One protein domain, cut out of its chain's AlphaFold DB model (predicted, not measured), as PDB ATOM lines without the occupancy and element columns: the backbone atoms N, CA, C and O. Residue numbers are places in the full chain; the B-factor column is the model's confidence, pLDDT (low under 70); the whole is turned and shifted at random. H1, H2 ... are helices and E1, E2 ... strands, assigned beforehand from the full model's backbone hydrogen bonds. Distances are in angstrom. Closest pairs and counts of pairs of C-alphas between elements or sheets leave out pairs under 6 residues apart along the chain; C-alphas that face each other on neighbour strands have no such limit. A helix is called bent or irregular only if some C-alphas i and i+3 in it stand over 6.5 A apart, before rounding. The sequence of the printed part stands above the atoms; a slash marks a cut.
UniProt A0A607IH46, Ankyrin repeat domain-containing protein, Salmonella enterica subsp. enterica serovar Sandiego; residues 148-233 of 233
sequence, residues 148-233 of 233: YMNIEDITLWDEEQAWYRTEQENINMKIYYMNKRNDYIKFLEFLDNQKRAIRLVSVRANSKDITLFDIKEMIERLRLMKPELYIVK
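This is residues 148 to 233 of the 233 residues of the protein "Ankyrin repeat domain-containing protein" of Salmonella enterica subsp. enterica serovar Sandiego (UniProt A0A607IH46). A small, strongly twisted sheet of three strands, E1, E2 and E3, makes one part of a flat domain, and beside it a short helix, H2, runs directly on from E3 and pairs side by side with H1b, one arm of the long bent helix H1. The other arm, H1a, reaches away from the sheet, and the unnamed residues 152 to 166 lead from E1 to its start. The printed part has 86 residues, with two named helices and three named strands along the chain as E1, H1, E2, E3, H2; the sheet is mixed, in the order E1, E2, E3, and the class is mixed, helices and strands. The whole is only just compact, close to loose, with a radius of gyration of the C-alphas of 14.2 A and spans of 46 by 29 by 15 A.

E2 is residues 199 to 203, 12.9 A long, E3 is residues 210 to 214, 13.5 A long, and E1 is residues 148 to 151, 9.5 A long, beginning at C-alpha 148 at (126.320, 104.639, 128.674). H1, residues 167 to 193, was assigned as one helix by its hydrogen bonds but is bent: C-alphas 179 and 182 are 7.0 A apart. Its arms are H1a, residues 167 to 179, 18.5 A, beginning at C-alpha 167 at (106.576, 103.349, 156.081), and H1b, residues 182 to 193, 16.4 A. H2 is residues 215 to 224, 14.5 A, ending at C-alpha 224 at (125.515, 91.364, 147.967).

E2 is the inner strand, and E1 and E3 are the edge strands. E1 and E2 are parallel, at 47 degrees between directions, with N 151 and O 201 within hydrogen-bond range at 2.8 A. E2 and E3 form a hairpin, antiparallel at 152 degrees, with N 200 and O 213 at 2.9 A. E1, H1 and E2 form a strand-helix-strand unit, two parallel neighbour strands with a helix between them in the chain, and its crossover is right-handed. H2 is on the sheet but only grazes it, with residues 215 to 221; the closest C-alphas of E2 and H2 are those of Leu 200 and Ile 215, 6.6 A apart. H1b and H2 touch, closest at the C-alphas of Ile 185 and Ile 219, 5.6 A apart, at a shallow tilt of 25 degrees, opposite ways. H1a and H1b stand at a steep tilt of 41 degrees. H1a is apart from H2. In H1a, H1b and H2 every O i to N i+4 pair is within hydrogen-bond range.

The two C-alphas farthest apart are those of Lys 195 and Lys 233, the chain's last residue, at 46.6 A. The printed part has no cut. The link from E1 to H1, 15 residues, is long. The mean pLDDT of the printed part is 80.4, and it is under 70 in residues 157 to 164, 205 to 207 and 227 to 233.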
ATOM      1  N   TYR A 148     126.831 104.314 127.352       91.19
ATOM      2  CA  TYR A 148     126.320 104.639 128.674       91.19
ATOM      3  C   TYR A 148     124.827 104.327 128.703       91.19
ATOM      4  O   TYR A 148     124.088 104.925 127.924       91.19
ATOM      5  N   MET A 149     124.402 103.398 129.558       91.25
ATOM      6  CA  MET A 149     122.981 103.104 129.778       91.25
ATOM      7  C   MET A 149     122.573 103.528 131.177       91.25
ATOM      8  O   MET A 149     123.259 103.201 132.148       91.25
ATOM      9  N   ASN A 150     121.449 104.230 131.269       89.12
ATOM     10  CA  ASN A 150     120.892 104.618 132.552       89.12
ATOM     11  C   ASN A 150     120.373 103.388 133.290       89.12
ATOM     12  O   ASN A 150     119.715 102.518 132.710       89.12
ATOM     13  N   ILE A 151     120.665 103.345 134.584       87.38
ATOM     14  CA  ILE A 151     120.153 102.349 135.505       87.38
ATOM     15  C   ILE A 151     119.517 103.022 136.707       87.38
ATOM     16  O   ILE A 151     120.003 104.025 137.227       87.38
ATOM     17  N   GLU A 152     118.448 102.410 137.187       82.44
ATOM     18  CA  GLU A 152     117.993 102.623 138.549       82.44
ATOM     19  C   GLU A 152     118.877 101.767 139.466       82.44
ATOM     20  O   GLU A 152     118.867 100.537 139.359       82.44
ATOM     21  N   ASP A 153     119.698 102.401 140.309       82.19
ATOM     22  CA  ASP A 153     120.519 101.679 141.285       82.19
ATOM     23  C   ASP A 153     119.646 101.218 142.450       82.19
ATOM     24  O   ASP A 153     119.392 101.939 143.418       82.19
ATOM     25  N   ILE A 154     119.176  99.977 142.334       82.75
ATOM     26  CA  ILE A 154     118.271  99.378 143.307       82.75
ATOM     27  C   ILE A 154     118.951  98.999 144.632       82.75
ATOM     28  O   ILE A 154     118.285  98.492 145.532       82.75
ATOM     29  N   THR A 155     120.253  99.268 144.782       79.25
ATOM     30  CA  THR A 155     121.002  99.003 146.020       79.25
ATOM     31  C   THR A 155     121.024 100.186 146.990       79.25
ATOM     32  O   THR A 155     121.276  99.984 148.173       79.25
ATOM     33  N   LEU A 156     120.709 101.404 146.528       73.00
ATOM     34  CA  LEU A 156     120.814 102.652 147.309       73.00
ATOM     35  C   LEU A 156     119.480 103.142 147.907       73.00
ATOM     36  O   LEU A 156     119.354 104.304 148.292       73.00
ATOM     37  N   TRP A 157     118.461 102.282 147.983       64.12
ATOM     38  CA  TRP A 157     117.106 102.686 148.396       64.12
ATOM     39  C   TRP A 157     116.973 103.117 149.858       64.12
ATOM     40  O   TRP A 157     115.972 103.743 150.202       64.12
ATOM     41  N   ASP A 158     117.974 102.837 150.693       57.47
ATOM     42  CA  ASP A 158     117.928 103.143 152.123       57.47
ATOM     43  C   ASP A 158     118.331 104.591 152.476       57.47
ATOM     44  O   ASP A 158     118.096 105.001 153.608       57.47
ATOM     45  N   GLU A 159     118.883 105.408 151.562       53.78
ATOM     46  CA  GLU A 159     119.574 106.630 152.020       53.78
ATOM     47  C   GLU A 159     118.824 107.970 151.959       53.78
ATOM     48  O   GLU A 159     119.100 108.788 152.822       53.78
ATOM     49  N   GLU A 160     117.895 108.281 151.043       51.66
ATOM     50  CA  GLU A 160     117.418 109.694 150.967       51.66
ATOM     51  C   GLU A 160     116.120 109.947 150.160       51.66
ATOM     52  O   GLU A 160     115.744 111.090 149.898       51.66
ATOM     53  N   GLN A 161     115.394 108.899 149.749       51.75
ATOM     54  CA  GLN A 161     114.275 109.007 148.787       51.75
ATOM     55  C   GLN A 161     112.867 109.044 149.415       51.75
ATOM     56  O   GLN A 161     111.872 109.032 148.689       51.75
ATOM     57  N   ALA A 162     112.760 109.058 150.744       52.84
ATOM     58  CA  ALA A 162     111.519 108.749 151.462       52.84
ATOM     59  C   ALA A 162     110.712 109.961 151.962       52.84
ATOM     60  O   ALA A 162     109.700 109.762 152.625       52.84
ATOM     61  N   TRP A 163     111.105 111.207 151.662       58.84
ATOM     62  CA  TRP A 163     110.504 112.397 152.295       58.84
ATOM     63  C   TRP A 163     108.990 112.580 152.047       58.84
ATOM     64  O   TRP A 163     108.362 113.398 152.713       58.84
ATOM     65  N   TYR A 164     108.397 111.803 151.134       65.06
ATOM     66  CA  TYR A 164     106.975 111.816 150.775       65.06
ATOM     67  C   TYR A 164     106.267 110.451 150.882       65.06
ATOM     68  O   TYR A 164     105.101 110.365 150.501       65.06
ATOM     69  N   ARG A 165     106.934 109.386 151.359       71.56
ATOM     70  CA  ARG A 165     106.358 108.028 151.435       71.56
ATOM     71  C   ARG A 165     106.093 107.604 152.876       71.56
ATOM     72  O   ARG A 165     106.901 107.847 153.770       71.56
ATOM     73  N   THR A 166     104.983 106.912 153.083       83.25
ATOM     74  CA  THR A 166     104.689 106.186 154.320       83.25
ATOM     75  C   THR A 166     105.663 105.021 154.519       83.25
ATOM     76  O   THR A 166     106.274 104.518 153.573       83.25
ATOM     77  N   GLU A 167     105.780 104.539 155.756       81.06
ATOM     78  CA  GLU A 167     106.576 103.349 156.081       81.06
ATOM     79  C   GLU A 167     106.154 102.131 155.242       81.06
ATOM     80  O   GLU A 167     107.000 101.436 154.680       81.06
ATOM     81  N   GLN A 168     104.845 101.929 155.061       82.81
ATOM     82  CA  GLN A 168     104.317 100.834 154.250       82.81
ATOM     83  C   GLN A 168     104.693 100.963 152.768       82.81
ATOM     84  O   GLN A 168     105.017  99.965 152.125       82.81
ATOM     85  N   GLU A 169     104.670 102.172 152.206       82.56
ATOM     86  CA  GLU A 169     105.109 102.406 150.826       82.56
ATOM     87  C   GLU A 169     106.603 102.125 150.658       82.56
ATOM     88  O   GLU A 169     106.996 101.521 149.658       82.56
ATOM     89  N   ASN A 170     107.432 102.480 151.644       78.69
ATOM     90  CA  ASN A 170     108.858 102.146 151.626       78.69
ATOM     91  C   ASN A 170     109.083 100.628 151.663       78.69
ATOM     92  O   ASN A 170     109.861 100.107 150.860       78.69
ATOM     93  N   ILE A 171     108.354  99.905 152.521       80.00
ATOM     94  CA  ILE A 171     108.394  98.433 152.577       80.00
ATOM     95  C   ILE A 171     107.982  97.835 151.224       80.00
ATOM     96  O   ILE A 171     108.690  96.983 150.684       80.00
ATOM     97  N   ASN A 172     106.881  98.308 150.635       84.38
ATOM     98  CA  ASN A 172     106.386  97.813 149.347       84.38
ATOM     99  C   ASN A 172     107.404  98.031 148.217       84.38
ATOM    100  O   ASN A 172     107.639  97.123 147.418       84.38
ATOM    101  N   MET A 173     108.040  99.207 148.166       81.12
ATOM    102  CA  MET A 173     109.088  99.498 147.184       81.12
ATOM    103  C   MET A 173     110.306  98.594 147.383       81.12
ATOM    104  O   MET A 173     110.805  98.019 146.415       81.12
ATOM    105  N   LYS A 174     110.758  98.393 148.627       80.75
ATOM    106  CA  LYS A 174     111.898  97.511 148.916       80.75
ATOM    107  C   LYS A 174     111.607  96.066 148.506       80.75
ATOM    108  O   LYS A 174     112.442  95.441 147.855       80.75
ATOM    109  N   ILE A 175     110.396  95.568 148.773       84.06
ATOM    110  CA  ILE A 175     109.930  94.255 148.291       84.06
ATOM    111  C   ILE A 175     109.939  94.195 146.757       84.06
ATOM    112  O   ILE A 175     110.442  93.226 146.185       84.06
ATOM    113  N   TYR A 176     109.423  95.223 146.078       87.12
ATOM    114  CA  TYR A 176     109.411  95.290 144.615       87.12
ATOM    115  C   TYR A 176     110.825  95.183 144.018       87.12
ATOM    116  O   TYR A 176     111.066  94.330 143.159       87.12
ATOM    117  N   TYR A 177     111.780  95.976 144.511       86.19
ATOM    118  CA  TYR A 177     113.166  95.935 144.036       86.19
ATOM    119  C   TYR A 177     113.855  94.607 144.348       86.19
ATOM    120  O   TYR A 177     114.521  94.042 143.478       86.19
ATOM    121  N   MET A 178     113.639  94.057 145.545       85.75
ATOM    122  CA  MET A 178     114.158  92.739 145.917       85.75
ATOM    123  C   MET A 178     113.646  91.634 144.989       85.75
ATOM    124  O   MET A 178     114.419  90.759 144.594       85.75
ATOM    125  N   ASN A 179     112.377  91.702 144.584       87.06
ATOM    126  CA  ASN A 179     111.797  90.756 143.632       87.06
ATOM    127  C   ASN A 179     112.402  90.915 142.226       87.06
ATOM    128  O   ASN A 179     112.637  89.914 141.550       87.06
ATOM    129  N   LYS A 180     112.719  92.146 141.801       88.50
ATOM    130  CA  LYS A 180     113.354  92.421 140.499       88.50
ATOM    131  C   LYS A 180     114.858  92.143 140.467       88.50
ATOM    132  O   LYS A 180     115.405  91.939 139.385       88.50
ATOM    133  N   ARG A 181     115.534  92.084 141.619       90.88
ATOM    134  CA  ARG A 181     116.995  91.918 141.743       90.88
ATOM    135  C   ARG A 181     117.559  90.799 140.870       90.88
ATOM    136  O   ARG A 181     118.523  91.009 140.140       90.88
ATOM    137  N   ASN A 182     116.962  89.609 140.928       91.81
ATOM    138  CA  ASN A 182     117.468  88.460 140.176       91.81
ATOM    139  C   ASN A 182     117.254  88.620 138.664       91.81
ATOM    140  O   ASN A 182     118.102  88.189 137.886       91.81
ATOM    141  N   ASP A 183     116.154  89.237 138.236       92.62
ATOM    142  CA  ASP A 183     115.906  89.495 136.815       92.62
ATOM    143  C   ASP A 183     116.830  90.592 136.283       92.62
ATOM    144  O   ASP A 183     117.331  90.486 135.164       92.62
ATOM    145  N   TYR A 184     117.164  91.569 137.127       92.88
ATOM    146  CA  TYR A 184     118.185  92.566 136.836       92.88
ATOM    147  C   TYR A 184     119.561  91.926 136.638       92.88
ATOM    148  O   TYR A 184     120.199  92.153 135.610       92.88
ATOM    149  N   ILE A 185     119.987  91.052 137.557       93.50
ATOM    150  CA  ILE A 185     121.239  90.292 137.418       93.50
ATOM    151  C   ILE A 185     121.249  89.511 136.099       93.50
ATOM    152  O   ILE A 185     122.181  89.669 135.316       93.50
ATOM    153  N   LYS A 186     120.197  88.731 135.808       94.38
ATOM    154  CA  LYS A 186     120.103  87.951 134.559       94.38
ATOM    155  C   LYS A 186     120.193  88.833 133.313       94.38
ATOM    156  O   LYS A 186     120.804  88.436 132.322       94.38
ATOM    157  N   PHE A 187     119.559  90.005 133.335       94.44
ATOM    158  CA  PHE A 187     119.589  90.936 132.211       94.44
ATOM    159  C   PHE A 187     120.979  91.554 132.019       94.44
ATOM    160  O   PHE A 187     121.479  91.617 130.897       94.44
ATOM    161  N   LEU A 188     121.643  91.944 133.106       93.94
ATOM    162  CA  LEU A 188     123.014  92.452 133.065       93.94
ATOM    163  C   LEU A 188     124.011  91.382 132.605       93.94
ATOM    164  O   LEU A 188     124.860  91.668 131.767       93.94
ATOM    165  N   GLU A 189     123.876  90.139 133.072       94.88
ATOM    166  CA  GLU A 189     124.666  89.000 132.583       94.88
ATOM    167  C   GLU A 189     124.440  88.770 131.082       94.88
ATOM    168  O   GLU A 189     125.385  88.529 130.331       94.88
ATOM    169  N   PHE A 190     123.194  88.891 130.619       93.69
ATOM    170  CA  PHE A 190     122.870  88.840 129.195       93.69
ATOM    171  C   PHE A 190     123.579  89.948 128.400       93.69
ATOM    172  O   PHE A 190     124.136  89.657 127.343       93.69
ATOM    173  N   LEU A 191     123.617  91.185 128.904       92.12
ATOM    174  CA  LEU A 191     124.340  92.286 128.260       92.12
ATOM    175  C   LEU A 191     125.866  92.079 128.267       92.12
ATOM    176  O   LEU A 191     126.502  92.277 127.229       92.12
ATOM    177  N   ASP A 192     126.455  91.638 129.386       92.31
ATOM    178  CA  ASP A 192     127.900  91.352 129.502       92.31
ATOM    179  C   ASP A 192     128.336  90.266 128.508       92.31
ATOM    180  O   ASP A 192     129.359  90.391 127.828       92.31
ATOM    181  N   ASN A 193     127.504  89.234 128.334       92.00
ATOM    182  CA  ASN A 193     127.755  88.134 127.399       92.00
ATOM    183  C   ASN A 193     127.791  88.573 125.929       92.00
ATOM    184  O   ASN A 193     128.423  87.905 125.108       92.00
ATOM    185  N   GLN A 194     127.183  89.711 125.585       86.19
ATOM    186  CA  GLN A 194     127.304  90.295 124.246       86.19
ATOM    187  C   GLN A 194     128.670  90.966 124.003       86.19
ATOM    188  O   GLN A 194     128.917  91.460 122.903       86.19
ATOM    189  N   LYS A 195     129.569  90.975 125.004       80.19
ATOM    190  CA  LYS A 195     130.946  91.502 124.944       80.19
ATOM    191  C   LYS A 195     131.032  92.956 124.469       80.19
ATOM    192  O   LYS A 195     131.990  93.346 123.800       80.19
ATOM    193  N   ARG A 196     130.031  93.768 124.813       78.19
ATOM    194  CA  ARG A 196     130.000  95.199 124.492       78.19
ATOM    195  C   ARG A 196     130.522  96.018 125.666       78.19
ATOM    196  O   ARG A 196     130.190  95.753 126.815       78.19
ATOM    197  N   ALA A 197     131.320  97.039 125.367       77.62
ATOM    198  CA  ALA A 197     131.821  97.975 126.368       77.62
ATOM    199  C   ALA A 197     130.717  98.971 126.760       77.62
ATOM    200  O   ALA A 197     130.627 100.068 126.206       77.62
ATOM    201  N   ILE A 198     129.869  98.560 127.700       87.50
ATOM    202  CA  ILE A 198     128.768  99.353 128.249       87.50
ATOM    203  C   ILE A 198     129.134  99.749 129.681       87.50
ATOM    204  O   ILE A 198     129.523  98.906 130.491       87.50
ATOM    205  N   ARG A 199     128.989 101.034 129.992       91.81
ATOM    206  CA  ARG A 199     129.026 101.576 131.352       91.81
ATOM    207  C   ARG A 199     127.598 101.849 131.802       91.81
ATOM    208  O   ARG A 199     126.803 102.400 131.042       91.81
ATOM    209  N   LEU A 200     127.280 101.472 133.030       91.00
ATOM    210  CA  LEU A 200     125.985 101.761 133.631       91.00
ATOM    211  C   LEU A 200     126.075 103.090 134.373       91.00
ATOM    212  O   LEU A 200     127.039 103.326 135.102       91.00
ATOM    213  N   VAL A 201     125.090 103.953 134.164       90.50
ATOM    214  CA  VAL A 201     125.004 105.278 134.774       90.50
ATOM    215  C   VAL A 201     123.872 105.265 135.783       90.50
ATOM    216  O   VAL A 201     122.719 105.082 135.406       90.50
ATOM    217  N   SER A 202     124.194 105.471 137.053       86.25
ATOM    218  CA  SER A 202     123.200 105.755 138.084       86.25
ATOM    219  C   SER A 202     123.258 107.231 138.435       86.25
ATOM    220  O   SER A 202     124.332 107.764 138.721       86.25
ATOM    221  N   VAL A 203     122.102 107.886 138.411       80.81
ATOM    222  CA  VAL A 203     121.946 109.256 138.896       80.81
ATOM    223  C   VAL A 203     121.240 109.177 140.239       80.81
ATOM    224  O   VAL A 203     120.096 108.720 140.313       80.81
ATOM    225  N   ARG A 204     121.906 109.612 141.313       73.38
ATOM    226  CA  ARG A 204     121.288 109.613 142.644       73.38
ATOM    227  C   ARG A 204     120.167 110.647 142.649       73.38
ATOM    228  O   ARG A 204     120.398 111.834 142.407       73.38
ATOM    229  N   ALA A 205     118.942 110.198 142.902       66.19
ATOM    230  CA  ALA A 205     117.781 111.073 142.835       66.19
ATOM    231  C   ALA A 205     117.892 112.230 143.846       66.19
ATOM    232  O   ALA A 205     118.407 112.066 144.948       66.19
ATOM    233  N   ASN A 206     117.413 113.411 143.449       65.75
ATOM    234  CA  ASN A 206     117.569 114.687 144.167       65.75
ATOM    235  C   ASN A 206     119.022 115.187 144.328       65.75
ATOM    236  O   ASN A 206     119.259 116.125 145.085       65.75
ATOM    237  N   SER A 207     119.984 114.625 143.590       69.31
ATOM    238  CA  SER A 207     121.372 115.098 143.562       69.31
ATOM    239  C   SER A 207     121.871 115.296 142.122       69.31
ATOM    240  O   SER A 207     121.209 114.905 141.161       69.31
ATOM    241  N   LYS A 208     123.054 115.903 141.971       74.81
ATOM    242  CA  LYS A 208     123.803 115.918 140.700       74.81
ATOM    243  C   LYS A 208     124.861 114.811 140.647       74.81
ATOM    244  O   LYS A 208     125.697 114.819 139.744       74.81
ATOM    245  N   ASP A 209     124.835 113.895 141.609       80.38
ATOM    246  CA  ASP A 209     125.841 112.856 141.738       80.38
ATOM    247  C   ASP A 209     125.562 111.755 140.716       80.38
ATOM    248  O   ASP A 209     124.474 111.169 140.662       80.38
ATOM    249  N   ILE A 210     126.568 111.505 139.883       85.19
ATOM    250  CA  ILE A 210     126.553 110.472 138.855       85.19
ATOM    251  C   ILE A 210     127.569 109.415 139.254       85.19
ATOM    252  O   ILE A 210     128.763 109.704 139.366       85.19
ATOM    253  N   THR A 211     127.100 108.181 139.398       88.44
ATOM    254  CA  THR A 211     127.957 107.023 139.638       88.44
ATOM    255  C   THR A 211     128.007 106.166 138.383       88.44
ATOM    256  O   THR A 211     126.983 105.877 137.761       88.44
ATOM    257  N   LEU A 212     129.217 105.766 137.998       92.12
ATOM    258  CA  LEU A 212     129.456 104.883 136.864       92.12
ATOM    259  C   LEU A 212     129.827 103.496 137.367       92.12
ATOM    260  O   LEU A 212     130.728 103.370 138.190       92.12
ATOM    261  N   PHE A 213     129.198 102.472 136.800       91.69
ATOM    262  CA  PHE A 213     129.498 101.080 137.111       91.69
ATOM    263  C   PHE A 213     129.907 100.315 135.858       91.69
ATOM    264  O   PHE A 213     129.352 100.508 134.769       91.69
ATOM    265  N   ASP A 214     130.866  99.407 136.015       93.25
ATOM    266  CA  ASP A 214     130.987  98.277 135.095       93.25
ATOM    267  C   ASP A 214     129.834  97.294 135.333       93.25
ATOM    268  O   ASP A 214     129.373  97.128 136.464       93.25
ATOM    269  N   ILE A 215     129.391  96.589 134.285       93.81
ATOM    270  CA  ILE A 215     128.294  95.611 134.408       93.81
ATOM    271  C   ILE A 215     128.590  94.583 135.512       93.81
ATOM    272  O   ILE A 215     127.739  94.312 136.358       93.81
ATOM    273  N   LYS A 216     129.817  94.052 135.548       93.94
ATOM    274  CA  LYS A 216     130.245  93.065 136.551       93.94
ATOM    275  C   LYS A 216     130.256  93.619 137.973       93.94
ATOM    276  O   LYS A 216     129.912  92.892 138.899       93.94
ATOM    277  N   GLU A 217     130.620  94.890 138.138       93.88
ATOM    278  CA  GLU A 217     130.580  95.553 139.443       93.88
ATOM    279  C   GLU A 217     129.136  95.654 139.948       93.88
ATOM    280  O   GLU A 217     128.851  95.279 141.084       93.88
ATOM    281  N   MET A 218     128.211  96.098 139.092       93.50
ATOM    282  CA  MET A 218     126.797  96.202 139.456       93.50
ATOM    283  C   MET A 218     126.179  94.830 139.757       93.50
ATOM    284  O   MET A 218     125.458  94.688 140.740       93.50
ATOM    285  N   ILE A 219     126.501  93.793 138.974       94.38
ATOM    286  CA  ILE A 219     126.062  92.417 139.264       94.38
ATOM    287  C   ILE A 219     126.509  91.981 140.664       94.38
ATOM    288  O   ILE A 219     125.710  91.414 141.409       94.38
ATOM    289  N   GLU A 220     127.761  92.249 141.039       94.00
ATOM    290  CA  GLU A 220     128.270  91.868 142.358       94.00
ATOM    291  C   GLU A 220     127.562  92.632 143.482       94.00
ATOM    292  O   GLU A 220     127.117  92.023 144.454       94.00
ATOM    293  N   ARG A 221     127.343  93.942 143.315       91.75
ATOM    294  CA  ARG A 221     126.547  94.748 144.260       91.75
ATOM    295  C   ARG A 221     125.141  94.178 144.451       91.75
ATOM    296  O   ARG A 221     124.696  94.003 145.584       91.75
ATOM    297  N   LEU A 222     124.465  93.822 143.358       91.62
ATOM    298  CA  LEU A 222     123.140  93.203 143.406       91.62
ATOM    299  C   LEU A 222     123.165  91.843 144.117       91.62
ATOM    300  O   LEU A 222     122.230  91.526 144.845       91.62
ATOM    301  N   ARG A 223     124.220  91.036 143.962       91.56
ATOM    302  CA  ARG A 223     124.359  89.751 144.679       91.56
ATOM    303  C   ARG A 223     124.594  89.932 146.178       91.56
ATOM    304  O   ARG A 223     124.131  89.108 146.966       91.56
ATOM    305  N   LEU A 224     125.278  91.006 146.567       88.81
ATOM    306  CA  LEU A 224     125.515  91.364 147.967       88.81
ATOM    307  C   LEU A 224     124.282  91.973 148.651       88.81
ATOM    308  O   LEU A 224     124.222  91.981 149.882       88.81
ATOM    309  N   MET A 225     123.285  92.428 147.883       84.69
ATOM    310  CA  MET A 225     121.997  92.898 148.398       84.69
ATOM    311  C   MET A 225     121.243  91.740 149.076       84.69
ATOM    312  O   MET A 225     120.604  90.899 148.427       84.69
ATOM    313  N   LYS A 226     121.335  91.672 150.408       72.25
ATOM    314  CA  LYS A 226     120.671  90.643 151.215       72.25
ATOM    315  C   LYS A 226     119.173  90.949 151.336       72.25
ATOM    316  O   LYS A 226     118.818  92.104 151.545       72.25
ATOM    317  N   PRO A 227     118.288  89.936 151.259       63.09
ATOM    318  CA  PRO A 227     116.915  90.110 151.701       63.09
ATOM    319  C   PRO A 227     116.948  90.379 153.201       63.09
ATOM    320  O   PRO A 227     117.322  89.504 153.984       63.09
ATOM    321  N   GLU A 228     116.582  91.583 153.614       60.19
ATOM    322  CA  GLU A 228     116.179  91.789 154.996       60.19
ATOM    323  C   GLU A 228     114.873  91.015 155.187       60.19
ATOM    324  O   GLU A 228     113.887  91.234 154.483       60.19
ATOM    325  N   LEU A 229     114.882  90.037 156.094       49.78
ATOM    326  CA  LEU A 229     113.655  89.424 156.581       49.78
ATOM    327  C   LEU A 229     112.865  90.524 157.297       49.78
ATOM    328  O   LEU A 229     113.129  90.814 158.463       49.78
ATOM    329  N   TYR A 230     111.913  91.144 156.599       51.53
ATOM    330  CA  TYR A 230     110.905  91.997 157.222       51.53
ATOM    331  C   TYR A 230     110.000  91.111 158.068       51.53
ATOM    332  O   TYR A 230     108.942  90.663 157.629       51.53
ATOM    333  N   ILE A 231     110.430  90.814 159.291       40.94
ATOM    334  CA  ILE A 231     109.498  90.396 160.330       40.94
ATOM    335  C   ILE A 231     108.737  91.667 160.699       40.94
ATOM    336  O   ILE A 231     109.182  92.447 161.538       40.94
ATOM    337  N   VAL A 232     107.627  91.906 160.003       42.81
ATOM    338  CA  VAL A 232     106.638  92.904 160.411       42.81
ATOM    339  C   VAL A 232     106.139  92.457 161.789       42.81
ATOM    340  O   VAL A 232     105.609  91.351 161.914       42.81
ATOM    341  N   LYS A 233     106.420  93.247 162.828       38.84
ATOM    342  CA  LYS A 233     105.827  93.059 164.158       38.84
ATOM    343  C   LYS A 233     104.404  93.591 164.179       38.84
ATOM    344  O   LYS A 233     104.175  94.634 163.533       38.84
TER     345      LYS A 233